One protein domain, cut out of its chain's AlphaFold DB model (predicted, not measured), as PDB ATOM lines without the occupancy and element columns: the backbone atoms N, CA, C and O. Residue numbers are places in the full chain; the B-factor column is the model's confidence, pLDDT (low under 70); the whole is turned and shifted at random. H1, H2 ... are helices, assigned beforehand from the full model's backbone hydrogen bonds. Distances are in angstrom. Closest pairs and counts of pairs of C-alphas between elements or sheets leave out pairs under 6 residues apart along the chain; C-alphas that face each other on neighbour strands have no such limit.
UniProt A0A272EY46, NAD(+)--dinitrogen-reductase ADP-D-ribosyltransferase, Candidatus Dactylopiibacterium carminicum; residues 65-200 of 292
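This is residues 65 to 200 of the 292 residues of the protein "NAD(+)--dinitrogen-reductase ADP-D-ribosyltransferase" of Candidatus Dactylopiibacterium carminicum (UniProt A0A272EY46). Two loosely joined groups of helices lie one after the other along the longest axis: H1, H2 and H6 run nearly side by side with their centres in a triangle, and in the other group H4 is crossed by H5 and meets H3 at a steep tilt with its residues 134 to 138 alone, while H3 and H5 stay apart. The beginning of H6 joins the two groups by touching H3, and two long loops, residues 97 to 118 and 147 to 162, run out from the helices. The printed part has 136 residues with six named helices, H1 to H6 in chain order, and no named strand; the class is all helix. It is only just compact, close to loose, with a radius of gyration of the C-alphas of 16.7 A and spans of 50 by 40 by 27 A.

Start at H1, residues 69 to 76, and go on to H2, residues 81 to 96. They form a helical hairpin at a shallow tilt of 19 degrees, opposite ways; they only just touch, with 3 pairs of C-alphas within 8 A, the closest being Leu 75 and Arg 84 at 5.9 A. H2 also touches H6, residues 182 to 200, at a shallow tilt of 15 degrees, opposite ways, with the closest C-alphas, Met 92 and Gln 185, 7.4 A apart. H1 and H6 are near each other. Next look at H3, residues 119 to 128: H6 touches it with residues 182 to 189 alone, about perpendicular at 83 degrees, and the closest C-alphas, Tyr 119 and Gln 185, are 6.0 A apart. H4, residues 133 to 146, touches H3 with residues 134 to 138 alone, at a steep tilt of 66 degrees, opposite ways; the closest C-alphas are Trp 126 and Gly 135, 5.1 A apart. H5, residues 163 to 176, touches H4 about perpendicular at 90 degrees, with the C-alphas of Ala 136 and Arg 172 closest at 4.9 A. H3 and H5 are apart. In H1 to H6 every O i to N i+4 pair is within hydrogen-bond range.

Find C-alpha 69 at (196.396, 164.135, 199.352), where H1 begins. H2 is 22.3 A from first to last C-alpha, H4 19.8 A and H5 19.9 A; H1 and H3 measure 10.6 A and 14.2 A. H6, the longest at 26.8 A, starts at C-alpha 182, (204.008, 174.481, 184.724), and ends at C-alpha 200, (180.638, 161.403, 185.417).

The two C-alphas farthest apart, those of Gln 79 and Ser 161, are 50.9 A apart. The printed part has no cut. The links H2 to H3, 22 residues, and H4 to H5, 16 residues, are long; in the latter, residues 152 to 153 pair antiparallel with residues 155 to 156. The mean pLDDT of the printed part is 93.0, and residues 110 to 115 are under 70.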
ATOM      1  N   HIS A  65     199.059 162.118 193.731       96.56
ATOM      2  CA  HIS A  65     198.100 161.814 194.795       96.56
ATOM      3  C   HIS A  65     198.709 161.989 196.188       96.56
ATOM      4  O   HIS A  65     198.026 162.445 197.105       96.56
ATOM      5  N   GLU A  66     199.988 161.660 196.350       97.06
ATOM      6  CA  GLU A  66     200.712 161.797 197.606       97.06
ATOM      7  C   GLU A  66     200.953 163.265 197.962       97.06
ATOM      8  O   GLU A  66     200.633 163.662 199.083       97.06
ATOM      9  N   LEU A  67     201.455 164.076 197.019       97.56
ATOM     10  CA  LEU A  67     201.710 165.505 197.245       97.56
ATOM     11  C   LEU A  67     200.425 166.289 197.533       97.56
ATOM     12  O   LEU A  67     200.439 167.221 198.336       97.56
ATOM     13  N   HIS A  68     199.316 165.918 196.891       98.12
ATOM     14  CA  HIS A  68     198.058 166.666 196.946       98.12
ATOM     15  C   HIS A  68     196.949 165.911 197.698       98.12
ATOM     16  O   HIS A  68     195.759 166.150 197.484       98.12
ATOM     17  N   ARG A  69     197.324 165.007 198.613       97.75
ATOM     18  CA  ARG A  69     196.396 164.135 199.352       97.75
ATOM     19  C   ARG A  69     195.257 164.898 200.026       97.75
ATOM     20  O   ARG A  69     194.096 164.519 199.887       97.75
ATOM     21  N   ASP A  70     195.585 165.959 200.761       97.81
ATOM     22  CA  ASP A  70     194.587 166.731 201.507       97.81
ATOM     23  C   ASP A  70     193.600 167.433 200.571       97.81
ATOM     24  O   ASP A  70     192.404 167.469 200.861       97.81
ATOM     25  N   PHE A  71     194.078 167.921 199.422       98.12
ATOM     26  CA  PHE A  71     193.228 168.491 198.382       98.12
ATOM     27  C   PHE A  71     192.242 167.460 197.842       98.12
ATOM     28  O   PHE A  71     191.041 167.720 197.842       98.12
ATOM     29  N   PHE A  72     192.710 166.269 197.464       97.94
ATOM     30  CA  PHE A  72     191.825 165.224 196.949       97.94
ATOM     31  C   PHE A  72     190.843 164.694 197.999       97.94
ATOM     32  O   PHE A  72     189.704 164.379 197.654       97.94
ATOM     33  N   ARG A  73     191.229 164.655 199.283       97.50
ATOM     34  CA  ARG A  73     190.301 164.339 200.382       97.50
ATOM     35  C   ARG A  73     189.181 165.373 200.472       97.50
ATOM     36  O   ARG A  73     188.018 164.990 200.479       97.50
ATOM     37  N   MET A  74     189.520 166.665 200.491       97.44
ATOM     38  CA  MET A  74     188.511 167.729 200.498       97.44
ATOM     39  C   MET A  74     187.626 167.644 199.252       97.44
ATOM     40  O   MET A  74     186.405 167.712 199.363       97.44
ATOM     41  N   LEU A  75     188.218 167.427 198.079       96.75
ATOM     42  CA  LEU A  75     187.489 167.303 196.822       96.75
ATOM     43  C   LEU A  75     186.455 166.166 196.857       96.75
ATOM     44  O   LEU A  75     185.343 166.332 196.361       96.75
ATOM     45  N   ALA A  76     186.794 165.032 197.479       96.25
ATOM     46  CA  ALA A  76     185.918 163.867 197.567       96.25
ATOM     47  C   ALA A  76     184.643 164.098 198.397       96.25
ATOM     48  O   ALA A  76     183.644 163.420 198.161       96.25
ATOM     49  N   GLU A  77     184.661 165.056 199.326       96.75
ATOM     50  CA  GLU A  77     183.505 165.431 200.151       96.75
ATOM     51  C   GLU A  77     182.471 166.275 199.374       96.75
ATOM     52  O   GLU A  77     181.335 166.419 199.828       96.75
ATOM     53  N   ARG A  78     182.836 166.838 198.210       96.69
ATOM     54  CA  ARG A  78     181.973 167.742 197.429       96.69
ATOM     55  C   ARG A  78     181.143 166.952 196.422       96.69
ATOM     56  O   ARG A  78     181.680 166.252 195.561       96.69
ATOM     57  N   GLN A  79     179.823 167.100 196.511       94.00
ATOM     58  CA  GLN A  79     178.878 166.338 195.688       94.00
ATOM     59  C   GLN A  79     178.650 166.976 194.317       94.00
ATOM     60  O   GLN A  79     178.597 166.264 193.313       94.00
ATOM     61  N   GLN A  80     178.582 168.306 194.255       95.62
ATOM     62  CA  GLN A  80     178.318 169.029 193.011       95.62
ATOM     63  C   GLN A  80     179.601 169.214 192.194       95.62
ATOM     64  O   GLN A  80     180.672 169.479 192.747       95.62
ATOM     65  N   ALA A  81     179.505 169.056 190.872       94.56
ATOM     66  CA  ALA A  81     180.655 169.184 189.975       94.56
ATOM     67  C   ALA A  81     181.200 170.616 189.960       94.56
ATOM     68  O   ALA A  81     182.409 170.835 189.984       94.56
ATOM     69  N   GLU A  82     180.307 171.595 190.024       93.81
ATOM     70  CA  GLU A  82     180.610 173.020 190.033       93.81
ATOM     71  C   GLU A  82     181.430 173.401 191.272       93.81
ATOM     72  O   GLU A  82     182.404 174.147 191.171       93.81
ATOM     73  N   GLU A  83     181.092 172.836 192.436       96.12
ATOM     74  CA  GLU A  83     181.844 173.035 193.681       96.12
ATOM     75  C   GLU A  83     183.257 172.452 193.589       96.12
ATOM     76  O   GLU A  83     184.221 173.085 194.027       96.12
ATOM     77  N   ARG A  84     183.402 171.259 192.997       97.19
ATOM     78  CA  ARG A  84     184.706 170.612 192.789       97.19
ATOM     79  C   ARG A  84     185.584 171.409 191.832       97.19
ATOM     80  O   ARG A  84     186.756 171.637 192.125       97.19
ATOM     81  N   VAL A  85     185.011 171.902 190.739       95.69
ATOM     82  CA  VAL A  85     185.696 172.756 189.761       95.69
ATOM     83  C   VAL A  85     186.110 174.096 190.386       95.69
ATOM     84  O   VAL A  85     187.258 174.517 190.241       95.69
ATOM     85  N   ALA A  86     185.229 174.751 191.147       95.19
ATOM     86  CA  ALA A  86     185.554 175.988 191.865       95.19
ATOM     87  C   ALA A  86     186.661 175.783 192.917       95.19
ATOM     88  O   ALA A  86     187.579 176.605 193.045       95.19
ATOM     89  N   MET A  87     186.612 174.658 193.637       97.25
ATOM     90  CA  MET A  87     187.652 174.258 194.579       97.25
ATOM     91  C   MET A  87     188.985 173.997 193.871       97.25
ATOM     92  O   MET A  87     190.016 174.456 194.358       97.25
ATOM     93  N   PHE A  88     188.980 173.318 192.721       97.50
ATOM     94  CA  PHE A  88     190.181 173.099 191.917       97.50
ATOM     95  C   PHE A  88     190.836 174.424 191.519       97.50
ATOM     96  O   PHE A  88     192.032 174.593 191.740       97.50
ATOM     97  N   TYR A  89     190.074 175.404 191.022       95.62
ATOM     98  CA  TYR A  89     190.634 176.718 190.676       95.62
ATOM     99  C   TYR A  89     191.252 177.433 191.878       95.62
ATOM    100  O   TYR A  89     192.377 177.930 191.788       95.62
ATOM    101  N   SER A  90     190.546 177.444 193.010       96.19
ATOM    102  CA  SER A  90     191.053 178.027 194.257       96.19
ATOM    103  C   SER A  90     192.342 177.338 194.712       96.19
ATOM    104  O   SER A  90     193.310 178.001 195.085       96.19
ATOM    105  N   TYR A  91     192.385 176.006 194.626       97.94
ATOM    106  CA  TYR A  91     193.554 175.219 194.994       97.94
ATOM    107  C   TYR A  91     194.740 175.470 194.062       97.94
ATOM    108  O   TYR A  91     195.843 175.692 194.548       97.94
ATOM    109  N   MET A  92     194.524 175.500 192.745       96.94
ATOM    110  CA  MET A  92     195.566 175.816 191.764       96.94
ATOM    111  C   MET A  92     196.152 177.209 192.008       96.94
ATOM    112  O   MET A  92     197.372 177.373 191.991       96.94
ATOM    113  N   ASN A  93     195.303 178.203 192.291       95.19
ATOM    114  CA  ASN A  93     195.763 179.547 192.621       95.19
ATOM    115  C   ASN A  93     196.620 179.559 193.891       95.19
ATOM    116  O   ASN A  93     197.711 180.120 193.884       95.19
ATOM    117  N   LEU A  94     196.173 178.889 194.956       95.19
ATOM    118  CA  LEU A  94     196.916 178.827 196.212       95.19
ATOM    119  C   LEU A  94     198.230 178.048 196.058       95.19
ATOM    120  O   LEU A  94     199.287 178.562 196.416       95.19
ATOM    121  N   CYS A  95     198.178 176.832 195.514       96.12
ATOM    122  CA  CYS A  95     199.314 175.917 195.396       96.12
ATOM    123  C   CYS A  95     200.451 176.511 194.556       96.12
ATOM    124  O   CYS A  95     201.618 176.325 194.893       96.12
ATOM    125  N   PHE A  96     200.116 177.252 193.495       94.69
ATOM    126  CA  PHE A  96     201.098 177.830 192.576       94.69
ATOM    127  C   PHE A  96     201.179 179.356 192.640       94.69
ATOM    128  O   PHE A  96     201.850 179.947 191.809       94.69
ATOM    129  N   ARG A  97     200.508 180.027 193.583       94.12
ATOM    130  CA  ARG A  97     200.490 181.502 193.690       94.12
ATOM    131  C   ARG A  97     200.160 182.203 192.364       94.12
ATOM    132  O   ARG A  97     200.818 183.168 191.981       94.12
ATOM    133  N   LEU A  98     199.158 181.711 191.632       91.38
ATOM    134  CA  LEU A  98     198.876 182.177 190.263       91.38
ATOM    135  C   LEU A  98     198.495 183.669 190.194       91.38
ATOM    136  O   LEU A  98     198.724 184.301 189.164       91.38
ATOM    137  N   GLU A  99     197.954 184.222 191.281       89.56
ATOM    138  CA  GLU A  99     197.604 185.641 191.440       89.56
ATOM    139  C   GLU A  99     198.628 186.460 192.250       89.56
ATOM    140  O   GLU A  99     198.493 187.677 192.338       89.56
ATOM    141  N   ALA A 100     199.663 185.823 192.805       88.94
ATOM    142  CA  ALA A 100     200.705 186.456 193.623       88.94
ATOM    143  C   ALA A 100     202.091 185.919 193.228       88.94
ATOM    144  O   ALA A 100     202.838 185.378 194.043       88.94
ATOM    145  N   LEU A 101     202.420 186.006 191.938       88.38
ATOM    146  CA  LEU A 101     203.611 185.374 191.360       88.38
ATOM    147  C   LEU A 101     204.923 185.906 191.957       88.38
ATOM    148  O   LEU A 101     205.936 185.209 191.927       88.38
ATOM    149  N   GLU A 102     204.914 187.114 192.515       87.31
ATOM    150  CA  GLU A 102     206.029 187.694 193.262       87.31
ATOM    151  C   GLU A 102     206.398 186.833 194.482       87.31
ATOM    152  O   GLU A 102     207.581 186.632 194.753       87.31
ATOM    153  N   GLU A 103     205.409 186.236 195.159       86.88
ATOM    154  CA  GLU A 103     205.636 185.278 196.252       86.88
ATOM    155  C   GLU A 103     206.228 183.952 195.755       86.88
ATOM    156  O   GLU A 103     206.922 183.265 196.500       86.88
ATOM    157  N   ALA A 104     205.995 183.605 194.486       83.12
ATOM    158  CA  ALA A 104     206.638 182.483 193.803       83.12
ATOM    159  C   ALA A 104     208.010 182.852 193.199       83.12
ATOM    160  O   ALA A 104     208.578 182.082 192.424       83.12
ATOM    161  N   GLY A 105     208.558 184.023 193.548       83.75
ATOM    162  CA  GLY A 105     209.895 184.461 193.145       83.75
ATOM    163  C   GLY A 105     209.953 185.214 191.814       83.75
ATOM    164  O   GLY A 105     211.048 185.483 191.314       83.75
ATOM    165  N   LEU A 106     208.809 185.582 191.226       83.06
ATOM    166  CA  LEU A 106     208.794 186.404 190.019       83.06
ATOM    167  C   LEU A 106     209.212 187.844 190.342       83.06
ATOM    168  O   LEU A 106     208.496 188.583 191.009       83.06
ATOM    169  N   SER A 107     210.349 188.277 189.799       80.38
ATOM    170  CA  SER A 107     210.809 189.664 189.909       80.38
ATOM    171  C   SER A 107     210.491 190.474 188.652       80.38
ATOM    172  O   SER A 107     210.661 189.991 187.524       80.38
ATOM    173  N   THR A 108     210.115 191.744 188.836       71.69
ATOM    174  CA  THR A 108     209.900 192.730 187.760       71.69
ATOM    175  C   THR A 108     211.166 193.033 186.956       71.69
ATOM    176  O   THR A 108     211.065 193.465 185.811       71.69
ATOM    177  N   ALA A 109     212.349 192.747 187.509       72.88
ATOM    178  CA  ALA A 109     213.633 192.892 186.823       72.88
ATOM    179  C   ALA A 109     213.902 191.787 185.781       72.88
ATOM    180  O   ALA A 109     214.899 191.846 185.062       72.88
ATOM    181  N   THR A 110     213.038 190.769 185.686       67.94
ATOM    182  CA  THR A 110     213.247 189.634 184.779       67.94
ATOM    183  C   THR A 110     212.865 190.009 183.338       67.94
ATOM    184  O   THR A 110     211.679 190.217 183.068       67.94
ATOM    185  N   PRO A 111     213.807 190.029 182.371       57.81
ATOM    186  CA  PRO A 111     213.571 190.577 181.026       57.81
ATOM    187  C   PRO A 111     212.504 189.836 180.206       57.81
ATOM    188  O   PRO A 111     211.935 190.387 179.268       57.81
ATOM    189  N   LYS A 112     212.235 188.567 180.540       62.66
ATOM    190  CA  LYS A 112     211.195 187.732 179.926       62.66
ATOM    191  C   LYS A 112     210.274 187.202 181.024       62.66
ATOM    192  O   LYS A 112     210.527 186.144 181.598       62.66
ATOM    193  N   ASN A 113     209.213 187.950 181.322       62.66
ATOM    194  CA  ASN A 113     208.226 187.613 182.351       62.66
ATOM    195  C   ASN A 113     207.306 186.457 181.895       62.66
ATOM    196  O   ASN A 113     206.145 186.654 181.534       62.66
ATOM    197  N   ARG A 114     207.867 185.243 181.874       68.75
ATOM    198  CA  ARG A 114     207.173 183.985 181.552       68.75
ATOM    199  C   ARG A 114     206.546 183.308 182.772       68.75
ATOM    200  O   ARG A 114     205.749 182.396 182.589       68.75
ATOM    201  N   GLY A 115     206.782 183.821 183.984       65.00
ATOM    202  CA  GLY A 115     206.088 183.371 185.199       65.00
ATOM    203  C   GLY A 115     204.565 183.531 185.122       65.00
ATOM    204  O   GLY A 115     203.836 182.825 185.806       65.00
ATOM    205  N   LYS A 116     204.070 184.399 184.227       77.62
ATOM    206  CA  LYS A 116     202.639 184.563 183.928       77.62
ATOM    207  C   LYS A 116     202.035 183.430 183.089       77.62
ATOM    208  O   LYS A 116     200.815 183.450 182.896       77.62
ATOM    209  N   LEU A 117     202.832 182.523 182.516       85.56
ATOM    210  CA  LEU A 117     202.321 181.333 181.833       85.56
ATOM    211  C   LEU A 117     201.803 180.347 182.887       85.56
ATOM    212  O   LEU A 117     202.518 179.988 183.818       85.56
ATOM    213  N   ASN A 118     200.554 179.923 182.734       92.19
ATOM    214  CA  ASN A 118     199.901 178.939 183.591       92.19
ATOM    215  C   ASN A 118     199.161 177.916 182.723       92.19
ATOM    216  O   ASN A 118     199.042 178.100 181.507       92.19
ATOM    217  N   TYR A 119     198.653 176.851 183.340       94.19
ATOM    218  CA  TYR A 119     197.982 175.762 182.627       94.19
ATOM    219  C   TYR A 119     196.832 176.237 181.717       94.19
ATOM    220  O   TYR A 119     196.713 175.753 180.597       94.19
ATOM    221  N   LEU A 120     196.032 177.233 182.128       92.69
ATOM    222  CA  LEU A 120     194.940 177.771 181.300       92.69
ATOM    223  C   LEU A 120     195.459 178.435 180.025       92.69
ATOM    224  O   LEU A 120     194.899 178.239 178.948       92.69
ATOM    225  N   LYS A 121     196.527 179.234 180.129       91.94
ATOM    226  CA  LYS A 121     197.161 179.845 178.954       91.94
ATOM    227  C   LYS A 121     197.798 178.797 178.057       91.94
ATOM    228  O   LYS A 121     197.717 178.932 176.844       91.94
ATOM    229  N   LEU A 122     198.385 177.761 178.650       93.19
ATOM    230  CA  LEU A 122     199.004 176.674 177.911       93.19
ATOM    231  C   LEU A 122     197.974 175.880 177.099       93.19
ATOM    232  O   LEU A 122     198.155 175.690 175.900       93.19
ATOM    233  N   ILE A 123     196.862 175.495 177.729       93.00
ATOM    234  CA  ILE A 123     195.753 174.796 177.072       93.00
ATOM    235  C   ILE A 123     195.157 175.678 175.967       93.00
ATOM    236  O   ILE A 123     195.013 175.235 174.836       93.00
ATOM    237  N   ARG A 124     194.898 176.965 176.228       91.12
ATOM    238  CA  ARG A 124     194.415 177.890 175.182       91.12
ATOM    239  C   ARG A 124     195.405 178.054 174.027       91.12
ATOM    240  O   ARG A 124     194.988 178.094 172.875       91.12
ATOM    241  N   GLY A 125     196.701 178.141 174.328       92.00
ATOM    242  CA  GLY A 125     197.759 178.194 173.319       92.00
ATOM    243  C   GLY A 125     197.790 176.936 172.453       92.00
ATOM    244  O   GLY A 125     197.965 177.039 171.242       92.00
ATOM    245  N   TRP A 126     197.524 175.767 173.047       93.69
ATOM    246  CA  TRP A 126     197.354 174.514 172.316       93.69
ATOM    247  C   TRP A 126     196.187 174.573 171.322       93.69
ATOM    248  O   TRP A 126     196.382 174.229 170.156       93.69
ATOM    249  N   HIS A 127     195.004 175.019 171.761       90.31
ATOM    250  CA  HIS A 127     193.822 175.127 170.891       90.31
ATOM    251  C   HIS A 127     194.040 176.120 169.745       90.31
ATOM    252  O   HIS A 127     193.659 175.840 168.613       90.31
ATOM    253  N   PHE A 128     194.733 177.232 170.008       90.31
ATOM    254  CA  PHE A 128     195.063 178.202 168.969       90.31
ATOM    255  C   PHE A 128     196.070 177.652 167.948       90.31
ATOM    256  O   PHE A 128     195.879 177.780 166.741       90.31
ATOM    257  N   ASN A 129     197.170 177.063 168.423       93.19
ATOM    258  CA  ASN A 129     198.185 176.468 167.564       93.19
ATOM    259  C   ASN A 129     198.965 175.378 168.315       93.19
ATOM    260  O   ASN A 129     199.865 175.670 169.105       93.19
ATOM    261  N   SER A 130     198.698 174.110 167.999       94.00
ATOM    262  CA  SER A 130     199.407 172.965 168.599       94.00
ATOM    263  C   SER A 130     200.904 172.878 168.235       94.00
ATOM    264  O   SER A 130     201.655 172.117 168.851       94.00
ATOM    265  N   ASP A 131     201.366 173.668 167.265       96.50
ATOM    266  CA  ASP A 131     202.766 173.798 166.845       96.50
ATOM    267  C   ASP A 131     203.440 175.080 167.380       96.50
ATOM    268  O   ASP A 131     204.508 175.479 166.924       96.50
ATOM    269  N   SER A 132     202.827 175.718 168.380       96.25
ATOM    270  CA  SER A 132     203.405 176.825 169.152       96.25
ATOM    271  C   SER A 132     204.368 176.356 170.252       96.25
ATOM    272  O   SER A 132     204.496 175.161 170.537       96.25
ATOM    273  N   VAL A 133     204.975 177.325 170.950       95.75
ATOM    274  CA  VAL A 133     205.787 177.093 172.154       95.75
ATOM    275  C   VAL A 133     204.970 176.396 173.242       95.75
ATOM    276  O   VAL A 133     205.453 175.455 173.869       95.75
ATOM    277  N   GLU A 134     203.719 176.806 173.442       95.38
ATOM    278  CA  GLU A 134     202.776 176.157 174.350       95.38
ATOM    279  C   GLU A 134     202.512 174.705 173.920       95.38
ATOM    280  O   GLU A 134     202.525 173.786 174.744       95.38
ATOM    281  N   GLY A 135     202.380 174.481 172.611       97.00
ATOM    282  CA  GLY A 135     202.305 173.154 172.009       97.00
ATOM    283  C   GLY A 135     203.524 172.277 172.308       97.00
ATOM    284  O   GLY A 135     203.380 171.108 172.676       97.00
ATOM    285  N   ALA A 136     204.732 172.836 172.203       97.94
ATOM    286  CA  ALA A 136     205.972 172.136 172.525       97.94
ATOM    287  C   ALA A 136     206.050 171.752 174.015       97.94
ATOM    288  O   ALA A 136     206.470 170.641 174.340       97.94
ATOM    289  N   VAL A 137     205.600 172.627 174.919       97.69
ATOM    290  CA  VAL A 137     205.550 172.345 176.365       97.69
ATOM    291  C   VAL A 137     204.544 171.235 176.687       97.69
ATOM    292  O   VAL A 137     204.891 170.309 177.414       97.69
ATOM    293  N   MET A 138     203.342 171.257 176.104       97.94
ATOM    294  CA  MET A 138     202.347 170.180 176.272       97.94
ATOM    295  C   MET A 138     202.883 168.822 175.796       97.94
ATOM    296  O   MET A 138     202.774 167.818 176.501       97.94
ATOM    297  N   LYS A 139     203.520 168.795 174.617       98.56
ATOM    298  CA  LYS A 139     204.167 167.593 174.064       98.56
ATOM    299  C   LYS A 139     205.290 167.095 174.974       98.56
ATOM    300  O   LYS A 139     205.420 165.892 175.165       98.56
ATOM    301  N   ALA A 140     206.085 167.998 175.548       98.31
ATOM    302  CA  ALA A 140     207.152 167.652 176.487       98.31
ATOM    303  C   ALA A 140     206.626 167.074 177.805       98.31
ATOM    304  O   ALA A 140     207.170 166.090 178.306       98.31
ATOM    305  N   TRP A 141     205.547 167.645 178.340       98.56
ATOM    306  CA  TRP A 141     204.878 167.111 179.520       98.56
ATOM    307  C   TRP A 141     204.386 165.680 179.264       98.56
ATOM    308  O   TRP A 141     204.728 164.767 180.019       98.56
ATOM    309  N   ALA A 142     203.682 165.446 178.151       98.69
ATOM    310  CA  ALA A 142     203.191 164.114 177.801       98.69
ATOM    311  C   ALA A 142     204.329 163.106 177.553       98.69
ATOM    312  O   ALA A 142     204.247 161.960 178.001       98.69
ATOM    313  N   GLU A 143     205.414 163.538 176.901       98.38
ATOM    314  CA  GLU A 143     206.640 162.748 176.747       98.38
ATOM    315  C   GLU A 143     207.210 162.343 178.112       98.38
ATOM    316  O   GLU A 143     207.501 161.172 178.334       98.38
ATOM    317  N   SER A 144     207.298 163.273 179.065       98.19
ATOM    318  CA  SER A 144     207.829 162.986 180.397       98.19
ATOM    319  C   SER A 144     206.930 162.071 181.240       98.19
ATOM    320  O   SER A 144     207.459 161.267 182.011       98.19
ATOM    321  N   ARG A 145     205.601 162.219 181.168       98.50
ATOM    322  CA  ARG A 145     204.654 161.510 182.054       98.50
ATOM    323  C   ARG A 145     204.286 160.138 181.511       98.50
ATOM    324  O   ARG A 145     204.323 159.155 182.244       98.50
ATOM    325  N   PHE A 146     204.022 160.061 180.212       98.69
ATOM    326  CA  PHE A 146     203.521 158.852 179.555       98.69
ATOM    327  C   PHE A 146     204.572 158.171 178.674       98.69
ATOM    328  O   PHE A 146     204.330 157.086 178.154       98.69
ATOM    329  N   GLY A 147     205.744 158.789 178.489       98.31
ATOM    330  CA  GLY A 147     206.840 158.212 177.712       98.31
ATOM    331  C   GLY A 147     206.559 158.147 176.218       98.31
ATOM    332  O   GLY A 147     207.251 157.417 175.518       98.31
ATOM    333  N   LEU A 148     205.547 158.857 175.719       98.44
ATOM    334  CA  LEU A 148     205.206 158.889 174.299       98.44
ATOM    335  C   LEU A 148     205.921 160.056 173.623       98.44
ATOM    336  O   LEU A 148     205.747 161.212 174.010       98.44
ATOM    337  N   LEU A 149     206.711 159.757 172.596       97.56
ATOM    338  CA  LEU A 149     207.506 160.761 171.897       97.56
ATOM    339  C   LEU A 149     206.643 161.591 170.936       97.56
ATOM    340  O   LEU A 149     205.755 161.040 170.276       97.56
ATOM    341  N   PRO A 150     206.917 162.899 170.787       97.12
ATOM    342  CA  PRO A 150     206.249 163.707 169.783       97.12
ATOM    343  C   PRO A 150     206.626 163.232 168.375       97.12
ATOM    344  O   PRO A 150     207.789 162.998 168.052       97.12
ATOM    345  N   ARG A 151     205.610 163.103 167.526       96.00
ATOM    346  CA  ARG A 151     205.701 162.676 166.123       96.00
ATOM    347  C   ARG A 151     205.501 163.817 165.131       96.00
ATOM    348  O   ARG A 151     205.763 163.665 163.938       96.00
ATOM    349  N   HIS A 152     205.056 164.973 165.620       95.62
ATOM    350  CA  HIS A 152     204.846 166.173 164.816       95.62
ATOM    351  C   HIS A 152     205.037 167.452 165.636       95.62
ATOM    352  O   HIS A 152     204.469 167.599 166.728       95.62
ATOM    353  N   HIS A 153     205.776 168.402 165.073       96.56
ATOM    354  CA  HIS A 153     205.820 169.787 165.527       96.56
ATOM    355  C   HIS A 153     206.269 170.682 164.367       96.56
ATOM    356  O   HIS A 153     207.412 170.576 163.927       96.56
ATOM    357  N   CYS A 154     205.349 171.490 163.832       95.31
ATOM    358  CA  CYS A 154     205.435 172.234 162.560       95.31
ATOM    359  C   CYS A 154     205.593 171.350 161.305       95.31
ATOM    360  O   CYS A 154     205.083 171.681 160.237       95.31
ATOM    361  N   ALA A 155     206.296 170.229 161.429       94.75
ATOM    362  CA  ALA A 155     206.485 169.192 160.432       94.75
ATOM    363  C   ALA A 155     206.664 167.821 161.126       94.75
ATOM    364  O   ALA A 155     206.856 167.754 162.348       94.75
ATOM    365  N   PRO A 156     206.597 166.704 160.376       94.44
ATOM    366  CA  PRO A 156     206.793 165.371 160.938       94.44
ATOM    367  C   PRO A 156     208.177 165.191 161.581       94.44
ATOM    368  O   PRO A 156     209.199 165.501 160.975       94.44
ATOM    369  N   ILE A 157     208.208 164.612 162.783       94.69
ATOM    370  CA  ILE A 157     209.433 164.260 163.510       94.69
ATOM    371  C   ILE A 157     209.665 162.763 163.336       94.69
ATOM    372  O   ILE A 157     209.040 161.945 164.008       94.69
ATOM    373  N   ARG A 158     210.548 162.394 162.403       89.44
ATOM    374  CA  ARG A 158     210.909 160.988 162.127       89.44
ATOM    375  C   ARG A 158     212.313 160.623 162.577       89.44
ATOM    376  O   ARG A 158     212.594 159.450 162.793       89.44
ATOM    377  N   ASP A 159     213.143 161.640 162.754       88.19
ATOM    378  CA  ASP A 159     214.537 161.541 163.144       88.19
ATOM    379  C   ASP A 159     214.856 162.636 164.171       88.19
ATOM    380  O   ASP A 159     214.435 163.787 164.024       88.19
ATOM    381  N   PHE A 160     215.615 162.280 165.205       88.62
ATOM    382  CA  PHE A 160     216.078 163.192 166.249       88.62
ATOM    383  C   PHE A 160     217.263 164.066 165.819       88.62
ATOM    384  O   PHE A 160     217.687 164.932 166.575       88.62
ATOM    385  N   SER A 161     217.782 163.888 164.603       91.12
ATOM    386  CA  SER A 161     218.710 164.846 163.991       91.12
ATOM    387  C   SER A 161     218.008 165.914 163.135       91.12
ATOM    388  O   SER A 161     218.634 166.879 162.697       91.12
ATOM    389  N   SER A 162     216.696 165.768 162.908       92.88
ATOM    390  CA  SER A 162     215.947 166.601 161.966       92.88
ATOM    391  C   SER A 162     215.697 168.029 162.464       92.88
ATOM    392  O   SER A 162     215.572 168.295 163.664       92.88
ATOM    393  N   GLU A 163     215.554 168.964 161.522       95.25
ATOM    394  CA  GLU A 163     215.214 170.359 161.819       95.25
ATOM    395  C   GLU A 163     213.904 170.516 162.621       95.25
ATOM    396  O   GLU A 163     213.930 171.254 163.610       95.25
ATOM    397  N   PRO A 164     212.798 169.799 162.315       96.12
ATOM    398  CA  PRO A 164     211.575 169.866 163.120       96.12
ATOM    399  C   PRO A 164     211.785 169.427 164.572       96.12
ATOM    400  O   PRO A 164     211.219 170.023 165.489       96.12
ATOM    401  N   TYR A 165     212.636 168.421 164.807       96.62
ATOM    402  CA  TYR A 165     212.974 168.006 166.166       96.62
ATOM    403  C   TYR A 165     213.797 169.070 166.896       96.62
ATOM    404  O   TYR A 165     213.490 169.403 168.038       96.62
ATOM    405  N   ARG A 166     214.800 169.665 166.237       97.00
ATOM    406  CA  ARG A 166     215.595 170.757 166.819       97.00
ATOM    407  C   ARG A 166     214.725 171.970 167.168       97.00
ATOM    408  O   ARG A 166     214.882 172.522 168.255       97.00
ATOM    409  N   LEU A 167     213.793 172.343 166.289       97.44
ATOM    410  CA  LEU A 167     212.824 173.411 166.542       97.44
ATOM    411  C   LEU A 167     211.944 173.087 167.754       97.44
ATOM    412  O   LEU A 167     211.791 173.920 168.644       97.44
ATOM    413  N   TYR A 168     211.417 171.861 167.824       98.00
ATOM    414  CA  TYR A 168     210.663 171.390 168.982       98.00
ATOM    415  C   TYR A 168     211.473 171.509 170.282       98.00
ATOM    416  O   TYR A 168     210.961 172.024 171.275       98.00
ATOM    417  N   LEU A 169     212.743 171.086 170.285       97.50
ATOM    418  CA  LEU A 169     213.620 171.188 171.455       97.50
ATOM    419  C   LEU A 169     213.850 172.641 171.886       97.50
ATOM    420  O   LEU A 169     213.797 172.941 173.081       97.50
ATOM    421  N   GLU A 170     214.082 173.537 170.925       97.31
ATOM    422  CA  GLU A 170     214.266 174.969 171.167       97.31
ATOM    423  C   GLU A 170     213.007 175.595 171.777       97.31
ATOM    424  O   GLU A 170     213.082 176.280 172.804       97.31
ATOM    425  N   GLN A 171     211.839 175.321 171.193       97.06
ATOM    426  CA  GLN A 171     210.565 175.827 171.689       97.06
ATOM    427  C   GLN A 171     210.203 175.236 173.052       97.06
ATOM    428  O   GLN A 171     209.786 175.979 173.937       97.06
ATOM    429  N   ARG A 172     210.432 173.936 173.269       96.00
ATOM    430  CA  ARG A 172     210.265 173.273 174.569       96.00
ATOM    431  C   ARG A 172     211.110 173.948 175.645       96.00
ATOM    432  O   ARG A 172     210.581 174.328 176.687       96.00
ATOM    433  N   ALA A 173     212.411 174.107 175.400       94.75
ATOM    434  CA  ALA A 173     213.324 174.735 176.353       94.75
ATOM    435  C   ALA A 173     212.904 176.182 176.640       94.75
ATOM    436  O   ALA A 173     212.822 176.600 177.793       94.75
ATOM    437  N   THR A 174     212.555 176.919 175.588       91.69
ATOM    438  CA  THR A 174     212.060 178.295 175.676       91.69
ATOM    439  C   THR A 174     210.768 178.380 176.492       91.69
ATOM    440  O   THR A 174     210.617 179.279 177.319       91.69
ATOM    441  N   GLY A 175     209.830 177.462 176.269       91.19
ATOM    442  CA  GLY A 175     208.526 177.420 176.923       91.19
ATOM    443  C   GLY A 175     208.580 177.013 178.392       91.19
ATOM    444  O   GLY A 175     207.805 177.549 179.171       91.19
ATOM    445  N   LEU A 176     209.507 176.131 178.780       90.81
ATOM    446  CA  LEU A 176     209.698 175.712 180.173       90.81
ATOM    447  C   LEU A 176     210.547 176.700 180.986       90.81
ATOM    448  O   LEU A 176     210.384 176.795 182.205       90.81
ATOM    449  N   TYR A 177     211.441 177.441 180.327       87.56
ATOM    450  CA  TYR A 177     212.349 178.372 180.990       87.56
ATOM    451  C   TYR A 177     211.597 179.437 181.799       87.56
ATOM    452  O   TYR A 177     210.774 180.186 181.264       87.56
ATOM    453  N   ASN A 178     211.954 179.540 183.084       83.62
ATOM    454  CA  ASN A 178     211.421 180.524 184.026       83.62
ATOM    455  C   ASN A 178     209.882 180.488 184.149       83.62
ATOM    456  O   ASN A 178     209.220 181.527 184.232       83.62
ATOM    457  N   THR A 179     209.315 179.281 184.108       86.88
ATOM    458  CA  THR A 179     207.899 179.038 184.397       86.88
ATOM    459  C   THR A 179     207.689 178.639 185.850       86.88
ATOM    460  O   THR A 179     208.580 178.113 186.515       86.88
ATOM    461  N   ASN A 180     206.477 178.872 186.340       90.69
ATOM    462  CA  ASN A 180     206.088 178.555 187.702       90.69
ATOM    463  C   ASN A 180     205.542 177.121 187.795       90.69
ATOM    464  O   ASN A 180     204.332 176.910 187.767       90.69
ATOM    465  N   ALA A 181     206.443 176.132 187.825       92.94
ATOM    466  CA  ALA A 181     206.113 174.706 187.956       92.94
ATOM    467  C   ALA A 181     205.028 174.218 186.966       92.94
ATOM    468  O   ALA A 181     204.132 173.455 187.328       92.94
ATOM    469  N   ILE A 182     205.090 174.672 185.707       95.19
ATOM    470  CA  ILE A 182     204.008 174.481 184.724       95.19
ATOM    471  C   ILE A 182     203.650 173.009 184.490       95.19
ATOM    472  O   ILE A 182     202.482 172.677 184.305       95.19
ATOM    473  N   GLU A 183     204.633 172.112 184.541       96.62
ATOM    474  CA  GLU A 183     204.380 170.685 184.368       96.62
ATOM    475  C   GLU A 183     203.596 170.096 185.550       96.62
ATOM    476  O   GLU A 183     202.677 169.315 185.331       96.62
ATOM    477  N   SER A 184     203.878 170.524 186.786       97.31
ATOM    478  CA  SER A 184     203.102 170.127 187.970       97.31
ATOM    479  C   SER A 184     201.684 170.701 187.950       97.31
ATOM    480  O   SER A 184     200.752 170.065 188.439       97.31
ATOM    481  N   GLN A 185     201.487 171.877 187.341       97.69
ATOM    482  CA  GLN A 185     200.138 172.391 187.097       97.69
ATOM    483  C   GLN A 185     199.354 171.459 186.156       97.69
ATOM    484  O   GLN A 185     198.188 171.173 186.415       97.69
ATOM    485  N   LEU A 186     199.986 170.957 185.087       98.06
ATOM    486  CA  LEU A 186     199.366 169.982 184.181       98.06
ATOM    487  C   LEU A 186     199.129 168.619 184.837       98.06
ATOM    488  O   LEU A 186     198.102 167.998 184.572       98.06
ATOM    489  N   ASP A 187     200.028 168.178 185.718       98.69
ATOM    490  CA  ASP A 187     199.857 166.941 186.486       98.69
ATOM    491  C   ASP A 187     198.548 166.974 187.304       98.69
ATOM    492  O   ASP A 187     197.781 166.003 187.313       98.69
ATOM    493  N   LEU A 188     198.237 168.119 187.926       98.56
ATOM    494  CA  LEU A 188     196.974 168.343 188.636       98.56
ATOM    495  C   LEU A 188     195.765 168.476 187.703       98.56
ATOM    496  O   LEU A 188     194.712 167.937 188.033       98.56
ATOM    497  N   VAL A 189     195.897 169.140 186.547       98.31
ATOM    498  CA  VAL A 189     194.821 169.207 185.533       98.31
ATOM    499  C   VAL A 189     194.423 167.809 185.075       98.31
ATOM    500  O   VAL A 189     193.238 167.478 185.080       98.31
ATOM    501  N   TYR A 190     195.407 166.985 184.718       98.75
ATOM    502  CA  TYR A 190     195.178 165.610 184.303       98.75
ATOM    503  C   TYR A 190     194.515 164.810 185.428       98.75
ATOM    504  O   TYR A 190     193.446 164.239 185.234       98.75
ATOM    505  N   THR A 191     195.089 164.827 186.634       98.69
ATOM    506  CA  THR A 191     194.579 164.025 187.760       98.69
ATOM    507  C   THR A 191     193.169 164.449 188.179       98.69
ATOM    508  O   THR A 191     192.318 163.600 188.433       98.69
ATOM    509  N   PHE A 192     192.881 165.754 188.195       98.56
ATOM    510  CA  PHE A 192     191.533 166.268 188.438       98.56
ATOM    511  C   PHE A 192     190.549 165.827 187.346       98.56
ATOM    512  O   PHE A 192     189.461 165.355 187.665       98.56
ATOM    513  N   THR A 193     190.954 165.897 186.073       98.38
ATOM    514  CA  THR A 193     190.145 165.405 184.946       98.38
ATOM    515  C   THR A 193     189.798 163.931 185.117       98.38
ATOM    516  O   THR A 193     188.641 163.559 184.950       98.38
ATOM    517  N   GLN A 194     190.757 163.097 185.519       98.38
ATOM    518  CA  GLN A 194     190.509 161.673 185.752       98.38
ATOM    519  C   GLN A 194     189.493 161.427 186.876       98.38
ATOM    520  O   GLN A 194     188.619 160.571 186.738       98.38
ATOM    521  N   ILE A 195     189.553 162.204 187.963       98.00
ATOM    522  CA  ILE A 195     188.573 162.123 189.058       98.00
ATOM    523  C   ILE A 195     187.172 162.516 188.573       98.00
ATOM    524  O   ILE A 195     186.203 161.818 188.881       98.00
ATOM    525  N   GLU A 196     187.048 163.606 187.815       98.06
ATOM    526  CA  GLU A 196     185.748 164.064 187.317       98.06
ATOM    527  C   GLU A 196     185.154 163.110 186.277       98.06
ATOM    528  O   GLU A 196     183.966 162.798 186.353       98.06
ATOM    529  N   LEU A 197     185.964 162.584 185.353       97.62
ATOM    530  CA  LEU A 197     185.505 161.607 184.364       97.62
ATOM    531  C   LEU A 197     185.042 160.305 185.022       97.62
ATOM    532  O   LEU A 197     183.985 159.795 184.660       97.62
ATOM    533  N   ALA A 198     185.762 159.807 186.034       96.75
ATOM    534  CA  ALA A 198     185.356 158.613 186.778       96.75
ATOM    535  C   ALA A 198     184.021 158.802 187.521       96.75
ATOM    536  O   ALA A 198     183.241 157.861 187.652       96.75
ATOM    537  N   ARG A 199     183.736 160.021 187.999       96.62
ATOM    538  CA  ARG A 199     182.450 160.358 188.634       96.62
ATOM    539  C   ARG A 199     181.326 160.524 187.622       96.62
ATOM    540  O   ARG A 199     180.196 160.145 187.909       96.62
ATOM    541  N   ARG A 200     181.622 161.123 186.468       95.62
ATOM    542  CA  ARG A 200     180.638 161.403 185.417       95.62
ATOM    543  C   ARG A 200     180.228 160.145 184.659       95.62
ATOM    544  O   ARG A 200     179.057 159.999 184.324       95.62
TER     545      ARG A 200